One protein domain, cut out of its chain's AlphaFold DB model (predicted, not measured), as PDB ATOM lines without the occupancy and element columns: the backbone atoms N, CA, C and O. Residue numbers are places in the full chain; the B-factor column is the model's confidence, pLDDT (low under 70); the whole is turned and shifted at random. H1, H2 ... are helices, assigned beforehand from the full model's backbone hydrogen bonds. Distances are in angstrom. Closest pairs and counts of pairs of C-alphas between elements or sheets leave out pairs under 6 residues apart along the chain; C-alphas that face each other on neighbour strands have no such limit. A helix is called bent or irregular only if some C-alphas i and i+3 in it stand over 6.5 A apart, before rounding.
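Overview. This is residues 2 to 59 of the 119 residues of the protein "Amino acid transporter" of Biomphalaria glabrata (UniProt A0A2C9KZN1). Look first at one long bent helix, H2, whose arms H2a and H2b make the length of an open hook; the shorter helix H1 folds back from the beginning of H2a. The middle of the hook is empty, and most of the printed part stands free: residues 2 to 8, 14 to 19 and 27 to 59. The printed part has 58 residues with two named helices, H1 then H2, all helix and extended, with a radius of gyration of the C-alphas of 19.3 A and spans of 57 by 23 by 9 A.

Arrangement. H2, residues 21 to 57, was assigned as one helix by its hydrogen bonds but is bent: C-alphas 42 and 45 are 6.8 A apart. Its arms, H2a (21 to 42) and H2b (45 to 57), stand at a steep tilt of 49 degrees. H1, residues 2 to 15, is close to H2a but not clearly touching; their closest C-alphas, Ala 12 and Leu 23, are 7.8 A apart. They run opposite ways at a tilt of 38 degrees, only just steep. H1 and H2b are apart. In H1, H2a and H2b every O i to N i+4 pair is within hydrogen-bond range.

Along the chain. Find C-alpha 21 at (-44.257, 14.172, 9.533); H2a runs 32.1 A from there. H2b runs 18.2 A to C-alpha 57 at (-48.601, 31.305, -39.975). H1 begins at (-49.765, 32.450, -1.698) and runs 20.0 A.

Size, cuts and confidence. The farthest C-alphas, Ser 17 and Val 59, are 58.4 A apart. The link from H1 to H2 is tight. The printed part has no cut, and no printed residue is under 70 in pLDDT.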
ATOM      1  N   ILE A   2     -51.161  32.159  -2.106       94.50
ATOM      2  CA  ILE A   2     -49.765  32.450  -1.698       94.50
ATOM      3  C   ILE A   2     -49.674  32.950  -0.247       94.50
ATOM      4  O   ILE A   2     -48.961  32.362   0.556       94.50
ATOM      5  N   THR A   3     -50.464  33.962   0.122       95.56
ATOM      6  CA  THR A   3     -50.489  34.523   1.486       95.56
ATOM      7  C   THR A   3     -50.849  33.490   2.560       95.56
ATOM      8  O   THR A   3     -50.248  33.475   3.630       95.56
ATOM      9  N   ILE A   4     -51.789  32.589   2.259       95.62
ATOM     10  CA  ILE A   4     -52.223  31.509   3.157       95.62
ATOM     11  C   ILE A   4     -51.104  30.469   3.313       95.62
ATOM     12  O   ILE A   4     -50.787  30.084   4.433       95.62
ATOM     13  N   CYS A   5     -50.455  30.059   2.217       93.19
ATOM     14  CA  CYS A   5     -49.315  29.138   2.258       93.19
ATOM     15  C   CYS A   5     -48.141  29.715   3.059       93.19
ATOM     16  O   CYS A   5     -47.530  28.995   3.845       93.19
ATOM     17  N   THR A   6     -47.850  31.013   2.913       94.69
ATOM     18  CA  THR A   6     -46.812  31.690   3.702       94.69
ATOM     19  C   THR A   6     -47.160  31.705   5.190       94.69
ATOM     20  O   THR A   6     -46.313  31.357   6.009       94.69
ATOM     21  N   ALA A   7     -48.404  32.038   5.554       94.56
ATOM     22  CA  ALA A   7     -48.845  32.031   6.949       94.56
ATOM     23  C   ALA A   7     -48.756  30.630   7.582       94.56
ATOM     24  O   ALA A   7     -48.214  30.480   8.677       94.56
ATOM     25  N   ILE A   8     -49.217  29.595   6.869       93.06
ATOM     26  CA  ILE A   8     -49.126  28.196   7.312       93.06
ATOM     27  C   ILE A   8     -47.664  27.761   7.444       93.06
ATOM     28  O   ILE A   8     -47.315  27.127   8.433       93.06
ATOM     29  N   GLY A   9     -46.793  28.119   6.495       92.25
ATOM     30  CA  GLY A   9     -45.369  27.779   6.545       92.25
ATOM     31  C   GLY A   9     -44.654  28.383   7.758       92.25
ATOM     32  O   GLY A   9     -43.876  27.695   8.416       92.25
ATOM     33  N   ILE A  10     -44.961  29.640   8.097       93.38
ATOM     34  CA  ILE A  10     -44.419  30.307   9.291       93.38
ATOM     35  C   ILE A  10     -44.937  29.630  10.570       93.38
ATOM     36  O   ILE A  10     -44.142  29.296  11.447       93.38
ATOM     37  N   ALA A  11     -46.246  29.371  10.664       92.44
ATOM     38  CA  ALA A  11     -46.854  28.715  11.824       92.44
ATOM     39  C   ALA A  11     -46.351  27.273  12.023       92.44
ATOM     40  O   ALA A  11     -46.076  26.855  13.149       92.44
ATOM     41  N   ALA A  12     -46.185  26.529  10.927       90.88
ATOM     42  CA  ALA A  12     -45.630  25.182  10.925       90.88
ATOM     43  C   ALA A  12     -44.179  25.179  11.420       90.88
ATOM     44  O   ALA A  12     -43.837  24.354  12.259       90.88
ATOM     45  N   ASN A  13     -43.349  26.127  10.975       90.12
ATOM     46  CA  ASN A  13     -41.962  26.253  11.433       90.12
ATOM     47  C   ASN A  13     -41.870  26.619  12.929       90.12
ATOM     48  O   ASN A  13     -41.051  26.066  13.652       90.12
ATOM     49  N   ALA A  14     -42.745  27.503  13.418       89.31
ATOM     50  CA  ALA A  14     -42.739  27.923  14.822       89.31
ATOM     51  C   ALA A  14     -43.237  26.841  15.803       89.31
ATOM     52  O   ALA A  14     -42.864  26.865  16.974       89.31
ATOM     53  N   THR A  15     -44.089  25.917  15.344       88.38
ATOM     54  CA  THR A  15     -44.793  24.955  16.216       88.38
ATOM     55  C   THR A  15     -44.239  23.535  16.114       88.38
ATOM     56  O   THR A  15     -44.290  22.777  17.081       88.38
ATOM     57  N   LEU A  16     -43.737  23.134  14.943       88.62
ATOM     58  CA  LEU A  16     -43.333  21.756  14.678       88.62
ATOM     59  C   LEU A  16     -41.824  21.575  14.841       88.62
ATOM     60  O   LEU A  16     -41.024  22.360  14.342       88.62
ATOM     61  N   SER A  17     -41.420  20.471  15.471       83.44
ATOM     62  CA  SER A  17     -40.014  20.056  15.472       83.44
ATOM     63  C   SER A  17     -39.529  19.743  14.048       83.44
ATOM     64  O   SER A  17     -40.312  19.292  13.206       83.44
ATOM     65  N   VAL A  18     -38.223  19.895  13.803       74.44
ATOM     66  CA  VAL A  18     -37.567  19.668  12.495       74.44
ATOM     67  C   VAL A  18     -37.891  18.293  11.879       74.44
ATOM     68  O   VAL A  18     -37.930  18.165  10.659       74.44
ATOM     69  N   ASN A  19     -38.206  17.284  12.699       75.50
ATOM     70  CA  ASN A  19     -38.557  15.927  12.261       75.50
ATOM     71  C   ASN A  19     -40.068  15.675  12.106       75.50
ATOM     72  O   ASN A  19     -40.490  14.520  12.073       75.50
ATOM     73  N   SER A  20     -40.903  16.714  12.032       88.12
ATOM     74  CA  SER A  20     -42.348  16.504  11.898       88.12
ATOM     75  C   SER A  20     -42.723  15.815  10.581       88.12
ATOM     76  O   SER A  20     -42.233  16.153   9.499       88.12
ATOM     77  N   GLU A  21     -43.659  14.871  10.677       91.12
ATOM     78  CA  GLU A  21     -44.257  14.172   9.533       91.12
ATOM     79  C   GLU A  21     -44.864  15.153   8.522       91.12
ATOM     80  O   GLU A  21     -44.746  14.965   7.314       91.12
ATOM     81  N   PHE A  22     -45.448  16.248   9.018       89.94
ATOM     82  CA  PHE A  22     -46.037  17.304   8.202       89.94
ATOM     83  C   PHE A  22     -44.997  17.978   7.294       89.94
ATOM     84  O   PHE A  22     -45.193  18.036   6.083       89.94
ATOM     85  N   LEU A  23     -43.857  18.433   7.832       89.38
ATOM     86  CA  LEU A  23     -42.805  19.046   7.007       89.38
ATOM     87  C   LEU A  23     -42.219  18.048   6.002       89.38
ATOM     88  O   LEU A  23     -41.937  18.414   4.858       89.38
ATOM     89  N   ARG A  24     -42.078  16.777   6.401       91.06
ATOM     90  CA  ARG A  24     -41.599  15.719   5.507       91.06
ATOM     91  C   ARG A  24     -42.567  15.459   4.354       91.06
ATOM     92  O   ARG A  24     -42.109  15.338   3.221       91.06
ATOM     93  N   PHE A  25     -43.872  15.459   4.616       93.25
ATOM     94  CA  PHE A  25     -44.902  15.349   3.584       93.25
ATOM     95  C   PHE A  25     -44.800  16.478   2.550       93.25
ATOM     96  O   PHE A  25     -44.720  16.202   1.355       93.25
ATOM     97  N   PHE A  26     -44.733  17.743   2.986       92.56
ATOM     98  CA  PHE A  26     -44.615  18.877   2.056       92.56
ATOM     99  C   PHE A  26     -43.315  18.841   1.253       92.56
ATOM    100  O   PHE A  26     -43.317  19.168   0.066       92.56
ATOM    101  N   LYS A  27     -42.216  18.393   1.868       92.06
ATOM    102  CA  LYS A  27     -40.943  18.204   1.168       92.06
ATOM    103  C   LYS A  27     -41.044  17.132   0.081       92.06
ATOM    104  O   LYS A  27     -40.679  17.392  -1.059       92.06
ATOM    105  N   GLN A  28     -41.597  15.964   0.407       95.56
ATOM    106  CA  GLN A  28     -41.804  14.890  -0.568       95.56
ATOM    107  C   GLN A  28     -42.766  15.313  -1.687       95.56
ATOM    108  O   GLN A  28     -42.520  15.019  -2.853       95.56
ATOM    109  N   ALA A  29     -43.826  16.053  -1.357       95.44
ATOM    110  CA  ALA A  29     -44.743  16.603  -2.350       95.44
ATOM    111  C   ALA A  29     -44.031  17.572  -3.310       95.44
ATOM    112  O   ALA A  29     -44.258  17.508  -4.517       95.44
ATOM    113  N   GLN A  30     -43.134  18.425  -2.805       95.25
ATOM    114  CA  GLN A  30     -42.312  19.300  -3.641       95.25
ATOM    115  C   GLN A  30     -41.398  18.500  -4.579       95.25
ATOM    116  O   GLN A  30     -41.298  18.832  -5.759       95.25
ATOM    117  N   ASP A  31     -40.770  17.430  -4.089       96.50
ATOM    118  CA  ASP A  31     -39.909  16.581  -4.918       96.50
ATOM    119  C   ASP A  31     -40.709  15.912  -6.052       96.50
ATOM    120  O   ASP A  31     -40.270  15.898  -7.203       96.50
ATOM    121  N   VAL A  32     -41.932  15.448  -5.765       97.44
ATOM    122  CA  VAL A  32     -42.860  14.941  -6.791       97.44
ATOM    123  C   VAL A  32     -43.231  16.039  -7.795       97.44
ATOM    124  O   VAL A  32     -43.226  15.787  -9.000       97.44
ATOM    125  N   MET A  33     -43.495  17.269  -7.340       97.12
ATOM    126  CA  MET A  33     -43.751  18.399  -8.242       97.12
ATOM    127  C   MET A  33     -42.565  18.668  -9.173       97.12
ATOM    128  O   MET A  33     -42.775  18.917 -10.359       97.12
ATOM    129  N   PHE A  34     -41.323  18.559  -8.693       97.19
ATOM    130  CA  PHE A  34     -40.151  18.705  -9.560       97.19
ATOM    131  C   PHE A  34     -40.049  17.606 -10.622       97.19
ATOM    132  O   PHE A  34     -39.649  17.900 -11.751       97.19
ATOM    133  N   VAL A  35     -40.455  16.368 -10.321       96.44
ATOM    134  CA  VAL A  35     -40.531  15.296 -11.332       96.44
ATOM    135  C   VAL A  35     -41.546  15.645 -12.423       96.44
ATOM    136  O   VAL A  35     -41.238  15.520 -13.608       96.44
ATOM    137  N   ILE A  36     -42.720  16.155 -12.043       96.44
ATOM    138  CA  ILE A  36     -43.747  16.591 -13.001       96.44
ATOM    139  C   ILE A  36     -43.230  17.750 -13.861       96.44
ATOM    140  O   ILE A  36     -43.353  17.718 -15.086       96.44
ATOM    141  N   ILE A  37     -42.600  18.751 -13.241       96.81
ATOM    142  CA  ILE A  37     -41.990  19.885 -13.948       96.81
ATOM    143  C   ILE A  37     -40.921  19.394 -14.933       96.81
ATOM    144  O   ILE A  37     -40.845  19.884 -16.056       96.81
ATOM    145  N   ARG A  38     -40.124  18.385 -14.564       95.06
ATOM    146  CA  ARG A  38     -39.129  17.789 -15.464       95.06
ATOM    147  C   ARG A  38     -39.774  17.137 -16.686       95.06
ATOM    148  O   ARG A  38     -39.258  17.305 -17.789       95.06
ATOM    149  N   TRP A  39     -40.886  16.420 -16.520       95.56
ATOM    150  CA  TRP A  39     -41.645  15.887 -17.656       95.56
ATOM    151  C   TRP A  39     -42.205  17.005 -18.540       95.56
ATOM    152  O   TRP A  39     -42.125  16.910 -19.762       95.56
ATOM    153  N   LEU A  40     -42.687  18.097 -17.941       95.12
ATOM    154  CA  LEU A  40     -43.154  19.270 -18.682       95.12
ATOM    155  C   LEU A  40     -42.024  19.937 -19.484       95.12
ATOM    156  O   LEU A  40     -42.222  20.311 -20.637       95.12
ATOM    157  N   PHE A  41     -40.817  20.053 -18.925       94.94
ATOM    158  CA  PHE A  41     -39.671  20.592 -19.664       94.94
ATOM    159  C   PHE A  41     -39.318  19.747 -20.894       94.94
ATOM    160  O   PHE A  41     -38.945  20.312 -21.919       94.94
ATOM    161  N   TRP A  42     -39.506  18.425 -20.841       94.06
ATOM    162  CA  TRP A  42     -39.325  17.546 -22.004       94.06
ATOM    163  C   TRP A  42     -40.381  17.752 -23.097       94.06
ATOM    164  O   TRP A  42     -40.071  17.595 -24.277       94.06
ATOM    165  N   THR A  43     -41.612  18.133 -22.742       93.94
ATOM    166  CA  THR A  43     -42.683  18.410 -23.718       93.94
ATOM    167  C   THR A  43     -42.683  19.859 -24.217       93.94
ATOM    168  O   THR A  43     -43.158  20.136 -25.322       93.94
ATOM    169  N   THR A  44     -42.096  20.781 -23.449       95.50
ATOM    170  CA  THR A  44     -41.964  22.210 -23.774       95.50
ATOM    171  C   THR A  44     -41.356  22.493 -25.154       95.50
ATOM    172  O   THR A  44     -41.951  23.304 -25.859       95.50
ATOM    173  N   PRO A  45     -40.250  21.867 -25.618       93.19
ATOM    174  CA  PRO A  45     -39.705  22.167 -26.945       93.19
ATOM    175  C   PRO A  45     -40.718  21.902 -28.067       93.19
ATOM    176  O   PRO A  45     -40.856  22.716 -28.975       93.19
ATOM    177  N   ILE A  46     -41.494  20.820 -27.971       95.50
ATOM    178  CA  ILE A  46     -42.534  20.488 -28.956       95.50
ATOM    179  C   ILE A  46     -43.668  21.522 -28.900       95.50
ATOM    180  O   ILE A  46     -44.127  22.007 -29.935       95.50
ATOM    181  N   GLY A  47     -44.094  21.901 -27.691       92.50
ATOM    182  CA  GLY A  47     -45.136  22.909 -27.491       92.50
ATOM    183  C   GLY A  47     -44.738  24.291 -28.016       92.50
ATOM    184  O   GLY A  47     -45.498  24.914 -28.756       92.50
ATOM    185  N   VAL A  48     -43.531  24.754 -27.685       94.81
ATOM    186  CA  VAL A  48     -43.014  26.067 -28.093       94.81
ATOM    187  C   VAL A  48     -42.824  26.141 -29.608       94.81
ATOM    188  O   VAL A  48     -43.233  27.131 -30.209       94.81
ATOM    189  N   LEU A  49     -42.293  25.097 -30.253       92.44
ATOM    190  CA  LEU A  49     -42.139  25.074 -31.713       92.44
ATOM    191  C   LEU A  49     -43.488  25.176 -32.440       92.44
ATOM    192  O   LEU A  49     -43.616  25.952 -33.386       92.44
ATOM    193  N   SER A  50     -44.508  24.452 -31.968       92.44
ATOM    194  CA  SER A  50     -45.867  24.538 -32.521       92.44
ATOM    195  C   SER A  50     -46.475  25.936 -32.343       92.44
ATOM    196  O   SER A  50     -47.066  26.491 -33.273       92.44
ATOM    197  N   LEU A  51     -46.271  26.559 -31.177       91.56
ATOM    198  CA  LEU A  51     -46.725  27.927 -30.908       91.56
ATOM    199  C   LEU A  51     -46.039  28.961 -31.810       91.56
ATOM    200  O   LEU A  51     -46.710  29.865 -32.313       91.56
ATOM    201  N   ILE A  52     -44.731  28.824 -32.048       89.56
ATOM    202  CA  ILE A  52     -43.985  29.698 -32.964       89.56
ATOM    203  C   ILE A  52     -44.493  29.515 -34.396       89.56
ATOM    204  O   ILE A  52     -44.818  30.502 -35.050       89.56
ATOM    205  N   ALA A  53     -44.638  28.269 -34.860       88.38
ATOM    206  CA  ALA A  53     -45.154  27.974 -36.196       88.38
ATOM    207  C   ALA A  53     -46.551  28.578 -36.411       88.38
ATOM    208  O   ALA A  53     -46.792  29.226 -37.426       88.38
ATOM    209  N   LYS A  54     -47.447  28.446 -35.423       88.00
ATOM    210  CA  LYS A  54     -48.771  29.081 -35.447       88.00
ATOM    211  C   LYS A  54     -48.683  30.609 -35.487       88.00
ATOM    212  O   LYS A  54     -49.449  31.234 -36.209       88.00
ATOM    213  N   SER A  55     -47.783  31.207 -34.708       86.19
ATOM    214  CA  SER A  55     -47.631  32.667 -34.639       86.19
ATOM    215  C   SER A  55     -47.124  33.252 -35.958       86.19
ATOM    216  O   SER A  55     -47.578  34.316 -36.355       86.19
ATOM    217  N   ILE A  56     -46.234  32.540 -36.655       85.31
ATOM    218  CA  ILE A  56     -45.737  32.936 -37.981       85.31
ATOM    219  C   ILE A  56     -46.812  32.716 -39.050       85.31
ATOM    220  O   ILE A  56     -47.019  33.580 -39.888       85.31
ATOM    221  N   ALA A  57     -47.539  31.595 -39.007       85.88
ATOM    222  CA  ALA A  57     -48.601  31.305 -39.975       85.88
ATOM    223  C   ALA A  57     -49.810  32.255 -39.877       85.88
ATOM    224  O   ALA A  57     -50.606  32.323 -40.808       85.88
ATOM    225  N   ALA A  58     -49.977  32.949 -38.748       82.38
ATOM    226  CA  ALA A  58     -51.078  33.879 -38.509       82.38
ATOM    227  C   ALA A  58     -50.784  35.325 -38.947       82.38
ATOM    228  O   ALA A  58     -51.676  36.165 -38.842       82.38
ATOM    229  N   VAL A  59     -49.555  35.633 -39.377       80.62
ATOM    230  CA  VAL A  59     -49.118  36.997 -39.703       80.62
ATOM    231  C   VAL A  59     -48.532  37.026 -41.113       80.62
ATOM    232  O   VAL A  59     -47.633  36.250 -41.422       80.62
TER     233      VAL A  59